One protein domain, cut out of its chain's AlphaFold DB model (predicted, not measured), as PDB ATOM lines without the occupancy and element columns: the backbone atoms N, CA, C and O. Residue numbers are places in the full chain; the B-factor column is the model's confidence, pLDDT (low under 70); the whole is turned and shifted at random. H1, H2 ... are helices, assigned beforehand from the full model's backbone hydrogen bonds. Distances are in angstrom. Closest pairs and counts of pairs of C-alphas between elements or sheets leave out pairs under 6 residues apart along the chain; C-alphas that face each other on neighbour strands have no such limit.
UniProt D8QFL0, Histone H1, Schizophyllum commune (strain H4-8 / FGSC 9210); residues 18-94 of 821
ATOM      1  N   HIS A  18     259.889 226.025 252.774       67.50
ATOM      2  CA  HIS A  18     259.552 225.051 251.736       67.50
ATOM      3  C   HIS A  18     260.722 224.263 251.119       67.50
ATOM      4  O   HIS A  18     260.627 223.039 251.105       67.50
ATOM      5  N   PRO A  19     261.845 224.826 250.619       82.81
ATOM      6  CA  PRO A  19     262.900 223.997 250.028       82.81
ATOM      7  C   PRO A  19     263.613 223.088 251.047       82.81
ATOM      8  O   PRO A  19     264.369 222.208 250.631       82.81
ATOM      9  N   ARG A  20     263.383 223.274 252.355       85.50
ATOM     10  CA  ARG A  20     263.757 222.362 253.448       85.50
ATOM     11  C   ARG A  20     262.567 221.505 253.893       85.50
ATOM     12  O   ARG A  20     262.736 220.299 254.053       85.50
ATOM     13  N   GLU A  21     261.379 222.088 254.052       89.94
ATOM     14  CA  GLU A  21     260.157 221.371 254.462       89.94
ATOM     15  C   GLU A  21     259.721 220.327 253.432       89.94
ATOM     16  O   GLU A  21     259.551 219.166 253.776       89.94
ATOM     17  N   LEU A  22     259.643 220.691 252.151       91.75
ATOM     18  CA  LEU A  22     259.336 219.769 251.057       91.75
ATOM     19  C   LEU A  22     260.364 218.636 250.979       91.75
ATOM     20  O   LEU A  22     260.005 217.512 250.660       91.75
ATOM     21  N   LYS A  23     261.633 218.882 251.332       93.69
ATOM     22  CA  LYS A  23     262.644 217.813 251.410       93.69
ATOM     23  C   LYS A  23     262.414 216.883 252.599       93.69
ATOM     24  O   LYS A  23     262.562 215.679 252.423       93.69
ATOM     25  N   LYS A  24     262.004 217.403 253.765       93.75
ATOM     26  CA  LYS A  24     261.537 216.569 254.889       93.75
ATOM     27  C   LYS A  24     260.326 215.726 254.469       93.75
ATOM     28  O   LYS A  24     260.369 214.512 254.611       93.75
ATOM     29  N   THR A  25     259.294 216.353 253.903       95.38
ATOM     30  CA  THR A  25     258.055 215.696 253.453       95.38
ATOM     31  C   THR A  25     258.319 214.638 252.387       95.38
ATOM     32  O   THR A  25     257.767 213.548 252.467       95.38
ATOM     33  N   TYR A  26     259.189 214.925 251.416       96.06
ATOM     34  CA  TYR A  26     259.618 213.958 250.409       96.06
ATOM     35  C   TYR A  26     260.310 212.755 251.056       96.06
ATOM     36  O   TYR A  26     259.849 211.637 250.863       96.06
ATOM     37  N   LEU A  27     261.341 212.973 251.884       95.88
ATOM     38  CA  LEU A  27     262.048 211.886 252.577       95.88
ATOM     39  C   LEU A  27     261.114 211.052 253.470       95.88
ATOM     40  O   LEU A  27     261.222 209.834 253.467       95.88
ATOM     41  N   ALA A  28     260.166 211.678 254.174       96.19
ATOM     42  CA  ALA A  28     259.181 210.997 255.023       96.19
ATOM     43  C   ALA A  28     258.111 210.199 254.244       96.19
ATOM     44  O   ALA A  28     257.352 209.437 254.843       96.19
ATOM     45  N   LEU A  29     258.029 210.374 252.921       96.69
ATOM     46  CA  LEU A  29     257.140 209.624 252.030       96.69
ATOM     47  C   LEU A  29     257.860 208.507 251.256       96.69
ATOM     48  O   LEU A  29     257.183 207.665 250.665       96.69
ATOM     49  N   LEU A  30     259.196 208.478 251.246       96.75
ATOM     50  CA  LEU A  30     259.967 207.422 250.587       96.75
ATOM     51  C   LEU A  30     259.978 206.122 251.414       96.75
ATOM     52  O   LEU A  30     260.039 206.179 252.645       96.75
ATOM     53  N   PRO A  31     260.011 204.942 250.765       95.44
ATOM     54  CA  PRO A  31     260.357 203.689 251.430       95.44
ATOM     55  C   PRO A  31     261.752 203.764 252.084       95.44
ATOM     56  O   PRO A  31     262.655 204.374 251.493       95.44
ATOM     57  N   PRO A  32     261.982 203.126 253.251       94.25
ATOM     58  CA  PRO A  32     263.277 203.141 253.938       94.25
ATOM     59  C   PRO A  32     264.458 202.720 253.054       94.25
ATOM     60  O   PRO A  32     265.549 203.267 253.180       94.25
ATOM     61  N   GLU A  33     264.234 201.806 252.111       95.06
ATOM     62  CA  GLU A  33     265.221 201.338 251.137       95.06
ATOM     63  C   GLU A  33     265.735 202.485 250.257       95.06
ATOM     64  O   GLU A  33     266.938 202.602 250.030       95.06
ATOM     65  N   GLN A  34     264.846 203.378 249.809       94.44
ATOM     66  CA  GLN A  34     265.208 204.530 248.977       94.44
ATOM     67  C   GLN A  34     265.902 205.624 249.798       94.44
ATOM     68  O   GLN A  34     266.802 206.294 249.295       94.44
ATOM     69  N   ILE A  35     265.548 205.773 251.081       94.12
ATOM     70  CA  ILE A  35     266.277 206.647 252.013       94.12
ATOM     71  C   ILE A  35     267.706 206.114 252.214       94.12
ATOM     72  O   ILE A  35     268.662 206.885 252.154       94.12
ATOM     73  N   ILE A  36     267.872 204.795 252.369       90.38
ATOM     74  CA  ILE A  36     269.183 204.138 252.463       90.38
ATOM     75  C   ILE A  36     269.986 204.321 251.166       90.38
ATOM     76  O   ILE A  36     271.154 204.695 251.242       90.38
ATOM     77  N   GLU A  37     269.391 204.146 249.981       87.56
ATOM     78  CA  GLU A  37     270.069 204.420 248.699       87.56
ATOM     79  C   GLU A  37     270.514 205.888 248.574       87.56
ATOM     80  O   GLU A  37     271.640 206.156 248.144       87.56
ATOM     81  N   ILE A  38     269.682 206.844 249.004       89.44
ATOM     82  CA  ILE A  38     270.027 208.273 249.064       89.44
ATOM     83  C   ILE A  38     271.207 208.511 250.016       89.44
ATOM     84  O   ILE A  38     272.169 209.180 249.635       89.44
ATOM     85  N   CYS A  39     271.186 207.938 251.221       87.75
ATOM     86  CA  CYS A  39     272.271 208.057 252.198       87.75
ATOM     87  C   CYS A  39     273.580 207.416 251.706       87.75
ATOM     88  O   CYS A  39     274.626 208.054 251.773       87.75
ATOM     89  N   LEU A  40     273.536 206.213 251.128       85.31
ATOM     90  CA  LEU A  40     274.711 205.547 250.550       85.31
ATOM     91  C   LEU A  40     275.263 206.292 249.322       85.31
ATOM     92  O   LEU A  40     276.468 206.282 249.081       85.31
ATOM     93  N   THR A  41     274.406 206.987 248.570       80.31
ATOM     94  CA  THR A  41     274.826 207.888 247.482       80.31
ATOM     95  C   THR A  41     275.463 209.181 248.017       80.31
ATOM     96  O   THR A  41     276.267 209.802 247.321       80.31
ATOM     97  N   LEU A  42     275.138 209.589 249.251       84.56
ATOM     98  CA  LEU A  42     275.718 210.754 249.926       84.56
ATOM     99  C   LEU A  42     277.085 210.478 250.585       84.56
ATOM    100  O   LEU A  42     277.932 211.377 250.624       84.56
ATOM    101  N   ASP A  43     277.311 209.267 251.090       65.69
ATOM    102  CA  ASP A  43     278.336 208.978 252.105       65.69
ATOM    103  C   ASP A  43     279.755 208.677 251.567       65.69
ATOM    104  O   ASP A  43     280.367 207.668 251.909       65.69
ATOM    105  N   TYR A  44     280.314 209.554 250.717       52.09
ATOM    106  CA  TYR A  44     281.785 209.640 250.587       52.09
ATOM    107  C   TYR A  44     282.300 210.982 250.036       52.09
ATOM    108  O   TYR A  44     282.974 211.729 250.740       52.09
ATOM    109  N   TYR A  45     281.998 211.307 248.772       54.91
ATOM    110  CA  TYR A  45     282.508 212.508 248.084       54.91
ATOM    111  C   TYR A  45     281.528 213.013 247.015       54.91
ATOM    112  O   TYR A  45     281.854 213.042 245.828       54.91
ATOM    113  N   VAL A  46     280.317 213.414 247.411       69.00
ATOM    114  CA  VAL A  46     279.324 213.980 246.479       69.00
ATOM    115  C   VAL A  46     279.800 215.324 245.909       69.00
ATOM    116  O   VAL A  46     279.846 216.312 246.649       69.00
ATOM    117  N   PRO A  47     280.102 215.421 244.596       75.88
ATOM    118  CA  PRO A  47     280.405 216.700 243.963       75.88
ATOM    119  C   PRO A  47     279.147 217.575 243.940       75.88
ATOM    120  O   PRO A  47     278.034 217.053 243.849       75.88
ATOM    121  N   LEU A  48     279.289 218.906 243.955       68.56
ATOM    122  CA  LEU A  48     278.129 219.809 244.038       68.56
ATOM    123  C   LEU A  48     277.070 219.560 242.948       68.56
ATOM    124  O   LEU A  48     275.880 219.662 243.238       68.56
ATOM    125  N   HIS A  49     277.464 219.142 241.740       73.81
ATOM    126  CA  HIS A  49     276.516 218.812 240.671       73.81
ATOM    127  C   HIS A  49     275.587 217.623 240.996       73.81
ATOM    128  O   HIS A  49     274.443 217.618 240.549       73.81
ATOM    129  N   PHE A  50     276.011 216.654 241.819       77.12
ATOM    130  CA  PHE A  50     275.133 215.564 242.268       77.12
ATOM    131  C   PHE A  50     274.088 216.036 243.289       77.12
ATOM    132  O   PHE A  50     272.989 215.486 243.321       77.12
ATOM    133  N   LYS A  51     274.351 217.100 244.066       74.75
ATOM    134  CA  LYS A  51     273.343 217.672 244.984       74.75
ATOM    135  C   LYS A  51     272.117 218.223 244.245       74.75
ATOM    136  O   LYS A  51     271.048 218.288 244.840       74.75
ATOM    137  N   GLY A  52     272.262 218.587 242.966       78.75
ATOM    138  CA  GLY A  52     271.156 218.959 242.076       78.75
ATOM    139  C   GLY A  52     270.476 217.781 241.364       78.75
ATOM    140  O   GLY A  52     269.427 217.979 240.767       78.75
ATOM    141  N   ALA A  53     271.056 216.577 241.419       82.31
ATOM    142  CA  ALA A  53     270.489 215.349 240.844       82.31
ATOM    143  C   ALA A  53     269.806 214.449 241.892       82.31
ATOM    144  O   ALA A  53     268.989 213.609 241.531       82.31
ATOM    145  N   LEU A  54     270.136 214.627 243.177       88.75
ATOM    146  CA  LEU A  54     269.565 213.879 244.306       88.75
ATOM    147  C   LEU A  54     268.081 214.199 244.563       88.75
ATOM    148  O   LEU A  54     267.357 213.378 245.113       88.75
ATOM    149  N   TRP A  55     267.638 215.402 244.191       93.12
ATOM    150  CA  TRP A  55     266.253 215.848 244.352       93.12
ATOM    151  C   TRP A  55     265.563 215.882 242.983       93.12
ATOM    152  O   TRP A  55     266.172 216.372 242.025       93.12
ATOM    153  N   PRO A  56     264.302 215.429 242.868       92.94
ATOM    154  CA  PRO A  56     263.500 215.643 241.669       92.94
ATOM    155  C   PRO A  56     263.447 217.126 241.270       92.94
ATOM    156  O   PRO A  56     263.337 218.000 242.130       92.94
ATOM    157  N   LEU A  57     263.483 217.408 239.960       89.50
ATOM    158  CA  LEU A  57     263.393 218.781 239.435       89.50
ATOM    159  C   LEU A  57     262.062 219.455 239.808       89.50
ATOM    160  O   LEU A  57     262.028 220.666 240.008       89.50
ATOM    161  N   ASP A  58     260.994 218.663 239.914       93.81
ATOM    162  CA  ASP A  58     259.731 219.048 240.536       93.81
ATOM    163  C   ASP A  58     259.515 218.199 241.795       93.81
ATOM    164  O   ASP A  58     258.992 217.081 241.758       93.81
ATOM    165  N   LEU A  59     259.984 218.728 242.924       94.25
ATOM    166  CA  LEU A  59     259.864 218.079 244.223       94.25
ATOM    167  C   LEU A  59     258.398 217.992 244.683       94.25
ATOM    168  O   LEU A  59     258.028 216.998 245.301       94.25
ATOM    169  N   GLN A  60     257.560 218.981 244.345       94.81
ATOM    170  CA  GLN A  60     256.151 219.019 244.748       94.81
ATOM    171  C   GLN A  60     255.326 217.994 243.963       94.81
ATOM    172  O   GLN A  60     254.684 217.138 244.568       94.81
ATOM    173  N   GLY A  61     255.420 218.002 242.630       94.81
ATOM    174  CA  GLY A  61     254.753 217.012 241.785       94.81
ATOM    175  C   GLY A  61     255.187 215.579 242.101       94.81
ATOM    176  O   GLY A  61     254.376 214.658 242.027       94.81
ATOM    177  N   THR A  62     256.436 215.375 242.543       96.12
ATOM    178  CA  THR A  62     256.897 214.053 243.001       96.12
ATOM    179  C   THR A  62     256.324 213.676 244.374       96.12
ATOM    180  O   THR A  62     255.909 212.533 244.552       96.12
ATOM    181  N   ILE A  63     256.248 214.610 245.331       96.69
ATOM    182  CA  ILE A  63     255.577 214.401 246.630       96.69
ATOM    183  C   ILE A  63     254.122 213.968 246.420       96.69
ATOM    184  O   ILE A  63     253.683 212.983 247.012       96.69
ATOM    185  N   ASP A  64     253.381 214.673 245.567       96.81
ATOM    186  CA  ASP A  64     251.957 214.401 245.364       96.81
ATOM    187  C   ASP A  64     251.721 213.124 244.538       96.81
ATOM    188  O   ASP A  64     250.795 212.369 244.836       96.81
ATOM    189  N   ALA A  65     252.618 212.789 243.603       96.94
ATOM    190  CA  ALA A  65     252.617 211.483 242.941       96.94
ATOM    191  C   ALA A  65     252.866 210.319 243.923       96.94
ATOM    192  O   ALA A  65     252.190 209.295 243.833       96.94
ATOM    193  N   ILE A  66     253.793 210.464 244.882       96.81
ATOM    194  CA  ILE A  66     254.045 209.430 245.903       96.81
ATOM    195  C   ILE A  66     252.837 209.282 246.838       96.81
ATOM    196  O   ILE A  66     252.438 208.153 247.128       96.81
ATOM    197  N   LYS A  67     252.204 210.387 247.260       96.50
ATOM    198  CA  LYS A  67     250.949 210.339 248.035       96.50
ATOM    199  C   LYS A  67     249.858 209.570 247.288       96.50
ATOM    200  O   LYS A  67     249.277 208.662 247.870       96.50
ATOM    201  N   ALA A  68     249.632 209.875 246.009       96.94
ATOM    202  CA  ALA A  68     248.611 209.209 245.197       96.94
ATOM    203  C   ALA A  68     248.884 207.703 245.004       96.94
ATOM    204  O   ALA A  68     247.952 206.899 244.988       96.94
ATOM    205  N   VAL A  69     250.156 207.294 244.899       96.19
ATOM    206  CA  VAL A  69     250.535 205.868 244.885       96.19
ATOM    207  C   VAL A  69     250.243 205.206 246.235       96.19
ATOM    208  O   VAL A  69     249.654 204.128 246.255       96.19
ATOM    209  N   LYS A  70     250.589 205.857 247.352       95.75
ATOM    210  CA  LYS A  70     250.362 205.333 248.707       95.75
ATOM    211  C   LYS A  70     248.872 205.224 249.056       95.75
ATOM    212  O   LYS A  70     248.447 204.210 249.595       95.75
ATOM    213  N   GLU A  71     248.072 206.226 248.693       96.75
ATOM    214  CA  GLU A  71     246.609 206.206 248.828       96.75
ATOM    215  C   GLU A  71     245.990 205.065 248.003       96.75
ATOM    216  O   GLU A  71     245.111 204.348 248.484       96.75
ATOM    217  N   LYS A  72     246.488 204.838 246.780       97.12
ATOM    218  CA  LYS A  72     246.061 203.708 245.948       97.12
ATOM    219  C   LYS A  72     246.432 202.356 246.567       97.12
ATOM    220  O   LYS A  72     245.608 201.448 246.527       97.12
ATOM    221  N   GLU A  73     247.629 202.213 247.132       96.69
ATOM    222  CA  GLU A  73     248.064 200.986 247.816       96.69
ATOM    223  C   GLU A  73     247.217 200.703 249.068       96.69
ATOM    224  O   GLU A  73     246.742 199.583 249.258       96.69
ATOM    225  N   GLU A  74     246.945 201.722 249.888       96.56
ATOM    226  CA  GLU A  74     246.074 201.609 251.063       96.56
ATOM    227  C   GLU A  74     244.630 201.252 250.670       96.56
ATOM    228  O   GLU A  74     243.992 200.410 251.310       96.56
ATOM    229  N   ARG A  75     244.134 201.815 249.563       97.81
ATOM    230  CA  ARG A  75     242.842 201.450 248.979       97.81
ATOM    231  C   ARG A  75     242.813 200.004 248.477       97.81
ATOM    232  O   ARG A  75     241.874 199.286 248.804       97.81
ATOM    233  N   GLU A  76     243.811 199.561 247.711       97.56
ATOM    234  CA  GLU A  76     243.887 198.178 247.211       97.56
ATOM    235  C   GLU A  76     243.994 197.174 248.370       97.56
ATOM    236  O   GLU A  76     243.319 196.144 248.354       97.56
ATOM    237  N   LYS A  77     244.739 197.513 249.432       97.69
ATOM    238  CA  LYS A  77     244.773 196.745 250.683       97.69
ATOM    239  C   LYS A  77     243.391 196.663 251.341       97.69
ATOM    240  O   LYS A  77     242.981 195.575 251.736       97.69
ATOM    241  N   ARG A  78     242.655 197.776 251.443       98.00
ATOM    242  CA  ARG A  78     241.303 197.804 252.030       98.00
ATOM    243  C   ARG A  78     240.292 196.999 251.206       98.00
ATOM    244  O   ARG A  78     239.491 196.268 251.781       98.00
ATOM    245  N   GLU A  79     240.345 197.089 249.878       97.62
ATOM    246  CA  GLU A  79     239.512 196.275 248.980       97.62
ATOM    247  C   GLU A  79     239.866 194.772 249.095       97.62
ATOM    248  O   GLU A  79     238.973 193.923 249.062       97.62
ATOM    249  N   GLN A  80     241.142 194.427 249.315       97.50
ATOM    250  CA  GLN A  80     241.588 193.053 249.588       97.50
ATOM    251  C   GLN A  80     241.136 192.538 250.968       97.50
ATOM    252  O   GLN A  80     240.726 191.381 251.083       97.50
ATOM    253  N   GLU A  81     241.183 193.375 252.005       97.69
ATOM    254  CA  GLU A  81     240.717 193.050 253.358       97.69
ATOM    255  C   GLU A  81     239.197 192.818 253.377       97.69
ATOM    256  O   GLU A  81     238.732 191.800 253.894       97.69
ATOM    257  N   GLU A  82     238.423 193.677 252.705       97.69
ATOM    258  CA  GLU A  82     236.979 193.485 252.552       97.69
ATOM    259  C   GLU A  82     236.654 192.215 251.744       97.69
ATOM    260  O   GLU A  82     235.740 191.467 252.096       97.69
ATOM    261  N   ALA A  83     237.421 191.907 250.691       97.44
ATOM    262  CA  ALA A  83     237.268 190.658 249.945       97.44
ATOM    263  C   ALA A  83     237.547 189.418 250.817       97.44
ATOM    264  O   ALA A  83     236.795 188.441 250.751       97.44
ATOM    265  N   ALA A  84     238.573 189.464 251.675       97.38
ATOM    266  CA  ALA A  84     238.884 188.395 252.623       97.38
ATOM    267  C   ALA A  84     237.801 188.243 253.710       97.38
ATOM    268  O   ALA A  84     237.428 187.116 254.052       97.38
ATOM    269  N   GLN A  85     237.236 189.351 254.208       97.44
ATOM    270  CA  GLN A  85     236.093 189.321 255.122       97.44
ATOM    271  C   GLN A  85     234.857 188.705 254.449       97.44
ATOM    272  O   GLN A  85     234.244 187.799 255.015       97.44
ATOM    273  N   ARG A  86     234.524 189.119 253.220       97.88
ATOM    274  CA  ARG A  86     233.409 188.548 252.442       97.88
ATOM    275  C   ARG A  86     233.588 187.042 252.205       97.88
ATOM    276  O   ARG A  86     232.620 186.291 252.334       97.88
ATOM    277  N   GLU A  87     234.807 186.570 251.919       97.69
ATOM    278  CA  GLU A  87     235.076 185.128 251.794       97.69
ATOM    279  C   GLU A  87     234.891 184.396 253.135       97.69
ATOM    280  O   GLU A  87     234.305 183.311 253.180       97.69
ATOM    281  N   ARG A  88     235.336 184.993 254.247       97.75
ATOM    282  CA  ARG A  88     235.137 184.441 255.592       97.75
ATOM    283  C   ARG A  88     233.655 184.328 255.948       97.75
ATOM    284  O   ARG A  88     233.219 183.254 256.357       97.75
ATOM    285  N   GLU A  89     232.870 185.384 255.744       97.00
ATOM    286  CA  GLU A  89     231.421 185.379 255.979       97.00
ATOM    287  C   GLU A  89     230.701 184.332 255.113       97.00
ATOM    288  O   GLU A  89     229.773 183.663 255.579       97.00
ATOM    289  N   GLN A  90     231.154 184.123 253.871       96.19
ATOM    290  CA  GLN A  90     230.647 183.052 253.017       96.19
ATOM    291  C   GLN A  90     231.000 181.659 253.570       96.19
ATOM    292  O   GLN A  90     230.112 180.816 253.697       96.19
ATOM    293  N   ARG A  91     232.253 181.421 253.986       96.62
ATOM    294  CA  ARG A  91     232.673 180.153 254.620       96.62
ATOM    295  C   ARG A  91     231.949 179.873 255.942       96.62
ATOM    296  O   ARG A  91     231.731 178.710 256.283       96.62
ATOM    297  N   GLU A  92     231.587 180.902 256.705       95.81
ATOM    298  CA  GLU A  92     230.787 180.760 257.929       95.81
ATOM    299  C   GLU A  92     229.314 180.438 257.597       95.81
ATOM    300  O   GLU A  92     228.725 179.550 258.221       95.81
ATOM    301  N   ARG A  93     228.740 181.045 256.547       95.56
ATOM    302  CA  ARG A  93     227.393 180.722 256.033       95.56
ATOM    303  C   ARG A  93     227.287 179.283 255.511       95.56
ATOM    304  O   ARG A  93     226.329 178.584 255.847       95.56
ATOM    305  N   ASP A  94     228.270 178.822 254.742       94.62
ATOM    306  CA  ASP A  94     228.287 177.470 254.164       94.62
ATOM    307  C   ASP A  94     228.454 176.381 255.247       94.62
ATOM    308  O   ASP A  94     227.863 175.299 255.152       94.62
TER     309      ASP A  94
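AT A GLANCE: This is residues 18 to 94 of the 821 residues of the protein "Histone H1" of Schizophyllum commune (strain H4-8 / FGSC 9210) (UniProt D8QFL0). The model looks like a small head with one long straight helical arm: H4 begins in the head, side by side with H1, and its residues 71 to 94 stick out free. Within the head the chain runs along H1, turns into H2, swings through the four-residue H3 and comes back to the beginning of H4, so that H1, H2, H3 and the first turns of H4 make a loose loop with few contacts across it. The printed part has 77 residues with four named helices, H1, H2, H3 and H4 along the chain, and no named strand; the class is all helix. The whole is extended, with a radius of gyration of the C-alphas of 19.5 A and spans of 66 by 25 by 15 A, and the arm makes the length.

HOW THE PARTS SIT: From the first printed residue, H1, residues 18 to 29, touches H4, residues 59 to 94. H4 touches H1 with residues 59 to 67 alone, and the closest C-alphas of the two helices, those of Tyr 26 and Ile 63, are 5.6 A apart. H1 and H4 run the same way at a shallow tilt of 26 degrees. H2, residues 32 to 42, is close to H1 but not clearly touching: their closest C-alphas, those of Leu 27 and Ile 35, are 6.8 A apart. H1 and H2 run opposite ways at a steep tilt of 50 degrees. H3, residues 48 to 51, is apart from H1, H2 and H4, and H2 is apart from H4. In H2 and H4 every O i to N i+4 pair is within hydrogen-bond range, in H1 7 of 8 are, and H3 is too short for such a pair.

IN THESE COORDINATES: H1 begins at C-alpha 18, at (259.552, 225.051, 251.736), and is 15.6 A long from first to last C-alpha. H2, from Pro 32 to Leu 42, is 15.1 A long. H3 runs from Leu 48 to Lys 51. H4 begins at C-alpha 59, at (259.864, 218.079, 244.223), and ends at C-alpha 94, at (228.287, 177.470, 254.164), a length of 52.4 A.

THE WHOLE: The two C-alphas farthest apart are those of Leu 48 and Asp 94, at 66.2 A. Without residues 71 to 94, which stand free, the body has 53 residues and spans 34 by 22 by 15 A. The printed part has no cut. The links from H1 to H2 and from H2 to H3 are tight, the link from H3 to H4 is short, and no link is long. The mean pLDDT of the printed part is 90.6; residue 18, residues 43 to 46 and residue 48 are under 70.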